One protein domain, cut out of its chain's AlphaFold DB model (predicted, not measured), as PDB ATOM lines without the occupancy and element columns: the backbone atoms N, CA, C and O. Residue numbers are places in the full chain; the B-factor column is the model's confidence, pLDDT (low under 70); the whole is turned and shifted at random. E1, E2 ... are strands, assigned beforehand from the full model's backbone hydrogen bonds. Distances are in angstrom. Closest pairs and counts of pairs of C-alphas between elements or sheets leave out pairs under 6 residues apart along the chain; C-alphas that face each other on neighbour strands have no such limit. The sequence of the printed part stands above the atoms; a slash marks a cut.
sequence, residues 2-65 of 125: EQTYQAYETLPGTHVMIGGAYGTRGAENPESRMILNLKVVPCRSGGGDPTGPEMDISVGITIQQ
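AT A GLANCE: This is residues 2 to 65 of the 125 residues of an uncharacterized protein of Candidatus Giovannonibacteria bacterium RIFCSPLOWO2_12_FULL_44_15 (UniProt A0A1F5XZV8). A single open, strongly twisted sheet arches along the long bent strand E3, with E4 along one side of it and E1 and E2 beside different stretches of its other side. The first residues, 2 to 5, reach away from this sheet as a tail, and two long loops lie toward the ends of the longest axis. The printed part has 64 residues with four named strands, E1 E2 E3 E4, and no named helix; the class is all strand, though under half of the residues, 28, are in named elements. The branched sheet is antiparallel in its three neighbour pairs, and the whole is flat and loose, with a radius of gyration of the C-alphas of 14.5 A and spans of 43 by 32 by 15 A.

HOW THE PARTS SIT: E1, residues 7 to 10, is the antiparallel neighbour of E3, residues 33 to 43, with N 9 and O 41 2.9 A apart, within hydrogen-bond range. E2, residues 17 to 21, forms a hairpin with E3, with N 19 and O 35 at 2.9 A. E4, residues 55 to 62, forms another with E3, with N 36 and O 59 at 2.8 A. E2, E3 and E4 make a meander, each strand the antiparallel neighbour of the one before. E3 bends by 73 degrees at residue 39, and its pairing is staggered: E2 pairs with residues 34 to 37, E1 with 40 to 43. E1 is apart from E2 and from E4.

IN THESE COORDINATES: E1 begins at C-alpha 7 (-30.967, 31.797, 45.050) and spans 10.3 A; E2 spans 12.2 A. E3 spans 25.7 A and E4 22.6 A, ending at C-alpha 62 (-33.065, 14.105, 55.047).

THE WHOLE: The C-alphas of Gly 26 and Asp 49, the two farthest apart, are 43.5 A apart. The printed part has no cut; the links E2 to E3 and E3 to E4 are long. Mean pLDDT of the printed part is 71.4, with residues 2 to 5, 12 to 30 and 45 to 48 under 70.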
ATOM      1  N   GLU A   2     -14.822  31.604  44.485       46.22
ATOM      2  CA  GLU A   2     -16.019  31.905  45.275       46.22
ATOM      3  C   GLU A   2     -17.138  30.969  44.813       46.22
ATOM      4  O   GLU A   2     -17.402  30.858  43.615       46.22
ATOM      5  N   GLN A   3     -17.755  30.239  45.744       45.84
ATOM      6  CA  GLN A   3     -18.979  29.504  45.442       45.84
ATOM      7  C   GLN A   3     -20.091  30.532  45.233       45.84
ATOM      8  O   GLN A   3     -20.599  31.117  46.185       45.84
ATOM      9  N   THR A   4     -20.460  30.772  43.979       55.94
ATOM     10  CA  THR A   4     -21.679  31.507  43.639       55.94
ATOM     11  C   THR A   4     -22.882  30.645  44.000       55.94
ATOM     12  O   THR A   4     -23.232  29.717  43.274       55.94
ATOM     13  N   TYR A   5     -23.499  30.934  45.144       65.56
ATOM     14  CA  TYR A   5     -24.785  30.355  45.515       65.56
ATOM     15  C   TYR A   5     -25.885  30.988  44.661       65.56
ATOM     16  O   TYR A   5     -26.030  32.212  44.634       65.56
ATOM     17  N   GLN A   6     -26.655  30.157  43.960       72.25
ATOM     18  CA  GLN A   6     -27.833  30.606  43.231       72.25
ATOM     19  C   GLN A   6     -29.046  30.567  44.160       72.25
ATOM     20  O   GLN A   6     -29.325  29.539  44.777       72.25
ATOM     21  N   ALA A   7     -29.737  31.699  44.282       80.19
ATOM     22  CA  ALA A   7     -30.967  31.797  45.050       80.19
ATOM     23  C   ALA A   7     -32.170  31.456  44.161       80.19
ATOM     24  O   ALA A   7     -32.170  31.719  42.956       80.19
ATOM     25  N   TYR A   8     -33.193  30.866  44.772       81.31
ATOM     26  CA  TYR A   8     -34.454  30.525  44.125       81.31
ATOM     27  C   TYR A   8     -35.602  31.051  44.972       81.31
ATOM     28  O   TYR A   8     -35.568  30.936  46.198       81.31
ATOM     29  N   GLU A   9     -36.630  31.574  44.318       79.88
ATOM     30  CA  GLU A   9     -37.855  32.019  44.967       79.88
ATOM     31  C   GLU A   9     -39.031  31.153  44.513       79.88
ATOM     32  O   GLU A   9     -39.196  30.863  43.325       79.88
ATOM     33  N   THR A  10     -39.833  30.686  45.471       74.50
ATOM     34  CA  THR A  10     -41.049  29.913  45.190       74.50
ATOM     35  C   THR A  10     -42.149  30.834  44.690       74.50
ATOM     36  O   THR A  10     -42.402  31.876  45.295       74.50
ATOM     37  N   LEU A  11     -42.865  30.428  43.643       70.31
ATOM     38  CA  LEU A  11     -43.955  31.239  43.100       70.31
ATOM     39  C   LEU A  11     -45.203  31.216  44.005       70.31
ATOM     40  O   LEU A  11     -45.503  30.174  44.605       70.31
ATOM     41  N   PRO A  12     -45.984  32.312  44.070       65.56
ATOM     42  CA  PRO A  12     -47.271  32.326  44.762       65.56
ATOM     43  C   PRO A  12     -48.198  31.212  44.256       65.56
ATOM     44  O   PRO A  12     -48.368  31.031  43.054       65.56
ATOM     45  N   GLY A  13     -48.805  30.458  45.176       55.69
ATOM     46  CA  GLY A  13     -49.697  29.343  44.831       55.69
ATOM     47  C   GLY A  13     -48.991  28.032  44.464       55.69
ATOM     48  O   GLY A  13     -49.662  27.069  44.102       55.69
ATOM     49  N   THR A  14     -47.662  27.956  44.586       62.34
ATOM     50  CA  THR A  14     -46.928  26.700  44.382       62.34
ATOM     51  C   THR A  14     -47.343  25.658  45.417       62.34
ATOM     52  O   THR A  14     -47.284  25.890  46.626       62.34
ATOM     53  N   HIS A  15     -47.729  24.478  44.941       61.44
ATOM     54  CA  HIS A  15     -47.989  23.328  45.795       61.44
ATOM     55  C   HIS A  15     -46.692  22.558  46.034       61.44
ATOM     56  O   HIS A  15     -46.036  22.128  45.088       61.44
ATOM     57  N   VAL A  16     -46.339  22.346  47.304       63.59
ATOM     58  CA  VAL A  16     -45.234  21.450  47.659       63.59
ATOM     59  C   VAL A  16     -45.729  20.015  47.556       63.59
ATOM     60  O   VAL A  16     -46.517  19.554  48.385       63.59
ATOM     61  N   MET A  17     -45.258  19.303  46.536       58.56
ATOM     62  CA  MET A  17     -45.536  17.880  46.379       58.56
ATOM     63  C   MET A  17     -44.437  17.082  47.072       58.56
ATOM     64  O   MET A  17     -43.299  17.033  46.600       58.56
ATOM     65  N   ILE A  18     -44.791  16.453  48.192       63.22
ATOM     66  CA  ILE A  18     -43.914  15.519  48.902       63.22
ATOM     67  C   ILE A  18     -44.022  14.169  48.192       63.22
ATOM     68  O   ILE A  18     -45.046  13.489  48.287       63.22
ATOM     69  N   GLY A  19     -42.985  13.806  47.444       54.75
ATOM     70  CA  GLY A  19     -42.893  12.543  46.717       54.75
ATOM     71  C   GLY A  19     -41.787  11.655  47.280       54.75
ATOM     72  O   GLY A  19     -40.793  12.170  47.776       54.75
ATOM     73  N   GLY A  20     -41.994  10.335  47.200       56.38
ATOM     74  CA  GLY A  20     -41.010   9.253  47.372       56.38
ATOM     75  C   GLY A  20     -39.894   9.459  48.402       56.38
ATOM     76  O   GLY A  20     -38.935  10.182  48.153       56.38
ATOM     77  N   ALA A  21     -39.948   8.730  49.517       56.28
ATOM     78  CA  ALA A  21     -38.747   8.507  50.312       56.28
ATOM     79  C   ALA A  21     -37.817   7.541  49.558       56.28
ATOM     80  O   ALA A  21     -38.279   6.544  48.997       56.28
ATOM     81  N   TYR A  22     -36.506   7.792  49.559       54.84
ATOM     82  CA  TYR A  22     -35.533   6.743  49.233       54.84
ATOM     83  C   TYR A  22     -35.573   5.691  50.356       54.84
ATOM     84  O   TYR A  22     -34.881   5.811  51.369       54.84
ATOM     85  N   GLY A  23     -36.465   4.714  50.202       53.19
ATOM     86  CA  GLY A  23     -36.736   3.643  51.156       53.19
ATOM     87  C   GLY A  23     -38.098   3.009  50.879       53.19
ATOM     88  O   GLY A  23     -39.090   3.704  50.669       53.19
ATOM     89  N   THR A  24     -38.169   1.681  50.845       52.91
ATOM     90  CA  THR A  24     -39.457   0.979  50.899       52.91
ATOM     91  C   THR A  24     -40.094   1.216  52.271       52.91
ATOM     92  O   THR A  24     -39.392   1.430  53.257       52.91
ATOM     93  N   ARG A  25     -41.432   1.201  52.354       56.12
ATOM     94  CA  ARG A  25     -42.178   1.403  53.610       56.12
ATOM     95  C   ARG A  25     -41.592   0.525  54.728       56.12
ATOM     96  O   ARG A  25     -41.649  -0.697  54.629       56.12
ATOM     97  N   GLY A  26     -41.051   1.144  55.779       57.31
ATOM     98  CA  GLY A  26     -40.432   0.448  56.919       57.31
ATOM     99  C   GLY A  26     -38.926   0.156  56.804       57.31
ATOM    100  O   GLY A  26     -38.353  -0.356  57.760       57.31
ATOM    101  N   ALA A  27     -38.280   0.505  55.687       62.41
ATOM    102  CA  ALA A  27     -36.827   0.416  55.478       62.41
ATOM    103  C   ALA A  27     -36.138   1.798  55.461       62.41
ATOM    104  O   ALA A  27     -34.997   1.933  55.024       62.41
ATOM    105  N   GLU A  28     -36.850   2.834  55.906       66.19
ATOM    106  CA  GLU A  28     -36.335   4.195  56.031       66.19
ATOM    107  C   GLU A  28     -35.236   4.243  57.101       66.19
ATOM    108  O   GLU A  28     -35.390   3.706  58.200       66.19
ATOM    109  N   ASN A  29     -34.125   4.902  56.788       69.56
ATOM    110  CA  ASN A  29     -33.019   5.126  57.712       69.56
ATOM    111  C   ASN A  29     -32.732   6.641  57.827       69.56
ATOM    112  O   ASN A  29     -33.338   7.436  57.108       69.56
ATOM    113  N   PRO A  30     -31.837   7.088  58.726       68.75
ATOM    114  CA  PRO A  30     -31.545   8.517  58.882       68.75
ATOM    115  C   PRO A  30     -31.030   9.223  57.614       68.75
ATOM    116  O   PRO A  30     -31.136  10.446  57.521       68.75
ATOM    117  N   GLU A  31     -30.498   8.476  56.641       73.00
ATOM    118  CA  GLU A  31     -30.026   8.988  55.347       73.00
ATOM    119  C   GLU A  31     -31.126   9.014  54.274       73.00
ATOM    120  O   GLU A  31     -30.940   9.633  53.221       73.00
ATOM    121  N   SER A  32     -32.281   8.388  54.533       74.50
ATOM    122  CA  SER A  32     -33.435   8.434  53.640       74.50
ATOM    123  C   SER A  32     -33.836   9.882  53.374       74.50
ATOM    124  O   SER A  32     -34.028  10.694  54.285       74.50
ATOM    125  N   ARG A  33     -33.965  10.200  52.086       76.62
ATOM    126  CA  ARG A  33     -34.334  11.534  51.617       76.62
ATOM    127  C   ARG A  33     -35.804  11.565  51.247       76.62
ATOM    128  O   ARG A  33     -36.259  10.702  50.500       76.62
ATOM    129  N   MET A  34     -36.504  12.574  51.740       76.94
ATOM    130  CA  MET A  34     -37.816  12.990  51.259       76.94
ATOM    131  C   MET A  34     -37.610  13.950  50.090       76.94
ATOM    132  O   MET A  34     -36.793  14.869  50.201       76.94
ATOM    133  N   ILE A  35     -38.334  13.757  48.988       80.25
ATOM    134  CA  ILE A  35     -38.236  14.646  47.830       80.25
ATOM    135  C   ILE A  35     -39.354  15.684  47.867       80.25
ATOM    136  O   ILE A  35     -40.542  15.355  47.890       80.25
ATOM    137  N   LEU A  36     -38.957  16.953  47.853       79.12
ATOM    138  CA  LEU A  36     -39.831  18.103  47.686       79.12
ATOM    139  C   LEU A  36     -39.746  18.571  46.239       79.12
ATOM    140  O   LEU A  36     -38.684  18.993  45.792       79.12
ATOM    141  N   ASN A  37     -40.855  18.511  45.514       80.94
ATOM    142  CA  ASN A  37     -40.931  19.077  44.170       80.94
ATOM    143  C   ASN A  37     -41.532  20.480  44.260       80.94
ATOM    144  O   ASN A  37     -42.603  20.652  44.852       80.94
ATOM    145  N   LEU A  38     -40.819  21.464  43.715       82.06
ATOM    146  CA  LEU A  38     -41.119  22.886  43.838       82.06
ATOM    147  C   LEU A  38     -41.045  23.550  42.467       82.06
ATOM    148  O   LEU A  38     -40.088  23.329  41.730       82.06
ATOM    149  N   LYS A  39     -42.005  24.427  42.176       84.94
ATOM    150  CA  LYS A  39     -41.895  25.381  41.075       84.94
ATOM    151  C   LYS A  39     -41.266  26.676  41.590       84.94
ATOM    152  O   LYS A  39     -41.751  27.266  42.561       84.94
ATOM    153  N   VAL A  40     -40.177  27.101  40.961       86.06
ATOM    154  CA  VAL A  40     -39.356  28.231  41.407       86.06
ATOM    155  C   VAL A  40     -38.937  29.125  40.248       86.06
ATOM    156  O   VAL A  40     -39.018  28.745  39.080       86.06
ATOM    157  N   VAL A  41     -38.428  30.302  40.589       87.56
ATOM    158  CA  VAL A  41     -37.744  31.215  39.675       87.56
ATOM    159  C   VAL A  41     -36.371  31.549  40.261       87.56
ATOM    160  O   VAL A  41     -36.277  31.835  41.456       87.56
ATOM    161  N   PRO A  42     -35.284  31.503  39.472       85.81
ATOM    162  CA  PRO A  42     -33.967  31.888  39.958       85.81
ATOM    163  C   PRO A  42     -33.919  33.399  40.209       85.81
ATOM    164  O   PRO A  42     -34.309  34.193  39.348       85.81
ATOM    165  N   CYS A  43     -33.374  33.815  41.345       81.62
ATOM    166  CA  CYS A  43     -33.247  35.218  41.737       81.62
ATOM    167  C   CYS A  43     -31.808  35.546  42.163       81.62
ATOM    168  O   CYS A  43     -30.969  34.663  42.377       81.62
ATOM    169  N   ARG A  44     -31.481  36.843  42.251       74.19
ATOM    170  CA  ARG A  44     -30.188  37.270  42.805       74.19
ATOM    171  C   ARG A  44     -30.146  36.972  44.306       74.19
ATOM    172  O   ARG A  44     -31.141  37.136  45.008       74.19
ATOM    173  N   SER A  45     -28.977  36.563  44.801       65.69
ATOM    174  CA  SER A  45     -28.755  36.389  46.240       65.69
ATOM    175  C   SER A  45     -29.006  37.715  46.970       65.69
ATOM    176  O   SER A  45     -28.453  38.740  46.575       65.69
ATOM    177  N   GLY A  46     -29.867  37.698  47.993       62.59
ATOM    178  CA  GLY A  46     -30.326  38.900  48.707       62.59
ATOM    179  C   GLY A  46     -31.753  39.358  48.378       62.59
ATOM    180  O   GLY A  46     -32.208  40.339  48.960       62.59
ATOM    181  N   GLY A  47     -32.467  38.636  47.506       55.00
ATOM    182  CA  GLY A  47     -33.828  38.976  47.086       55.00
ATOM    183  C   GLY A  47     -33.836  39.989  45.941       55.00
ATOM    184  O   GLY A  47     -32.939  40.824  45.814       55.00
ATOM    185  N   GLY A  48     -34.831  39.891  45.061       62.19
ATOM    186  CA  GLY A  48     -34.972  40.787  43.916       62.19
ATOM    187  C   GLY A  48     -35.600  40.117  42.701       62.19
ATOM    188  O   GLY A  48     -36.046  38.975  42.768       62.19
ATOM    189  N   ASP A  49     -35.605  40.853  41.589       70.81
ATOM    190  CA  ASP A  49     -36.289  40.451  40.362       70.81
ATOM    191  C   ASP A  49     -35.807  39.090  39.819       70.81
ATOM    192  O   ASP A  49     -34.609  38.771  39.889       70.81
ATOM    193  N   PRO A  50     -36.723  38.302  39.223       77.50
ATOM    194  CA  PRO A  50     -36.411  37.112  38.443       77.50
ATOM    195  C   PRO A  50     -35.213  37.303  37.515       77.50
ATOM    196  O   PRO A  50     -35.170  38.218  36.695       77.50
ATOM    197  N   THR A  51     -34.245  36.397  37.604       81.94
ATOM    198  CA  THR A  51     -33.045  36.409  36.750       81.94
ATOM    199  C   THR A  51     -33.143  35.450  35.568       81.94
ATOM    200  O   THR A  51     -32.252  35.418  34.723       81.94
ATOM    201  N   GLY A  52     -34.214  34.661  35.503       84.81
ATOM    202  CA  GLY A  52     -34.399  33.627  34.497       84.81
ATOM    203  C   GLY A  52     -35.821  33.064  34.483       84.81
ATOM    204  O   GLY A  52     -36.696  33.589  35.174       84.81
ATOM    205  N   PRO A  53     -36.058  32.017  33.675       86.69
ATOM    206  CA  PRO A  53     -37.379  31.421  33.515       86.69
ATOM    207  C   PRO A  53     -37.815  30.629  34.753       86.69
ATOM    208  O   PRO A  53     -36.985  30.191  35.553       86.69
ATOM    209  N   GLU A  54     -39.126  30.401  34.862       88.75
ATOM    210  CA  GLU A  54     -39.687  29.429  35.802       88.75
ATOM    211  C   GLU A  54     -39.112  28.034  35.546       88.75
ATOM    212  O   GLU A  54     -38.904  27.626  34.399       88.75
ATOM    213  N   MET A  55     -38.880  27.292  36.621       86.94
ATOM    214  CA  MET A  55     -38.354  25.936  36.567       86.94
ATOM    215  C   MET A  55     -38.935  25.074  37.682       86.94
ATOM    216  O   MET A  55     -39.237  25.559  38.772       86.94
ATOM    217  N   ASP A  56     -39.048  23.779  37.413       85.88
ATOM    218  CA  ASP A  56     -39.390  22.781  38.417       85.88
ATOM    219  C   ASP A  56     -38.100  22.166  38.969       85.88
ATOM    220  O   ASP A  56     -37.253  21.676  38.216       85.88
ATOM    221  N   ILE A  57     -37.940  22.198  40.290       84.19
ATOM    222  CA  ILE A  57     -36.802  21.607  40.994       84.19
ATOM    223  C   ILE A  57     -37.270  20.519  41.957       84.19
ATOM    224  O   ILE A  57     -38.328  20.620  42.581       84.19
ATOM    225  N   SER A  58     -36.438  19.494  42.123       84.06
ATOM    226  CA  SER A  58     -36.626  18.442  43.124       84.06
ATOM    227  C   SER A  58     -35.536  18.556  44.184       84.06
ATOM    228  O   SER A  58     -34.357  18.332  43.908       84.06
ATOM    229  N   VAL A  59     -35.924  18.893  45.409       83.06
ATOM    230  CA  VAL A  59     -35.014  19.031  46.548       83.06
ATOM    231  C   VAL A  59     -35.141  17.798  47.431       83.06
ATOM    232  O   VAL A  59     -36.203  17.523  47.982       83.06
ATOM    233  N   GLY A  60     -34.050  17.049  47.579       84.12
ATOM    234  CA  GLY A  60     -33.988  15.938  48.522       84.12
ATOM    235  C   GLY A  60     -33.514  16.403  49.890       84.12
ATOM    236  O   GLY A  60     -32.370  16.834  50.013       84.12
ATOM    237  N   ILE A  61     -34.359  16.266  50.910       82.50
ATOM    238  CA  ILE A  61     -34.014  16.584  52.301       82.50
ATOM    239  C   ILE A  61     -34.022  15.325  53.160       82.50
ATOM    240  O   ILE A  61     -34.912  14.481  53.035       82.50
ATOM    241  N   THR A  62     -33.041  15.179  54.046       81.44
ATOM    242  CA  THR A  62     -33.065  14.105  55.047       81.44
ATOM    243  C   THR A  62     -34.077  14.417  56.149       81.44
ATOM    244  O   THR A  62     -34.488  15.565  56.342       81.44
ATOM    245  N   ILE A  63     -34.448  13.399  56.928       73.06
ATOM    246  CA  ILE A  63     -35.308  13.570  58.110       73.06
ATOM    247  C   ILE A  63     -34.689  14.574  59.099       73.06
ATOM    248  O   ILE A  63     -35.400  15.402  59.664       73.06
ATOM    249  N   GLN A  64     -33.365  14.540  59.276       73.94
ATOM    250  CA  GLN A  64     -32.652  15.462  60.165       73.94
ATOM    251  C   GLN A  64     -32.705  16.907  59.658       73.94
ATOM    252  O   GLN A  64     -33.007  17.811  60.432       73.94
ATOM    253  N   GLN A  65     -32.486  17.127  58.358       79.19
ATOM    254  CA  GLN A  65     -32.585  18.461  57.755       79.19
ATOM    255  C   GLN A  65     -34.007  19.016  57.852       79.19
ATOM    256  O   GLN A  65     -34.195  20.175  58.214       79.19
TER     257      GLN A  65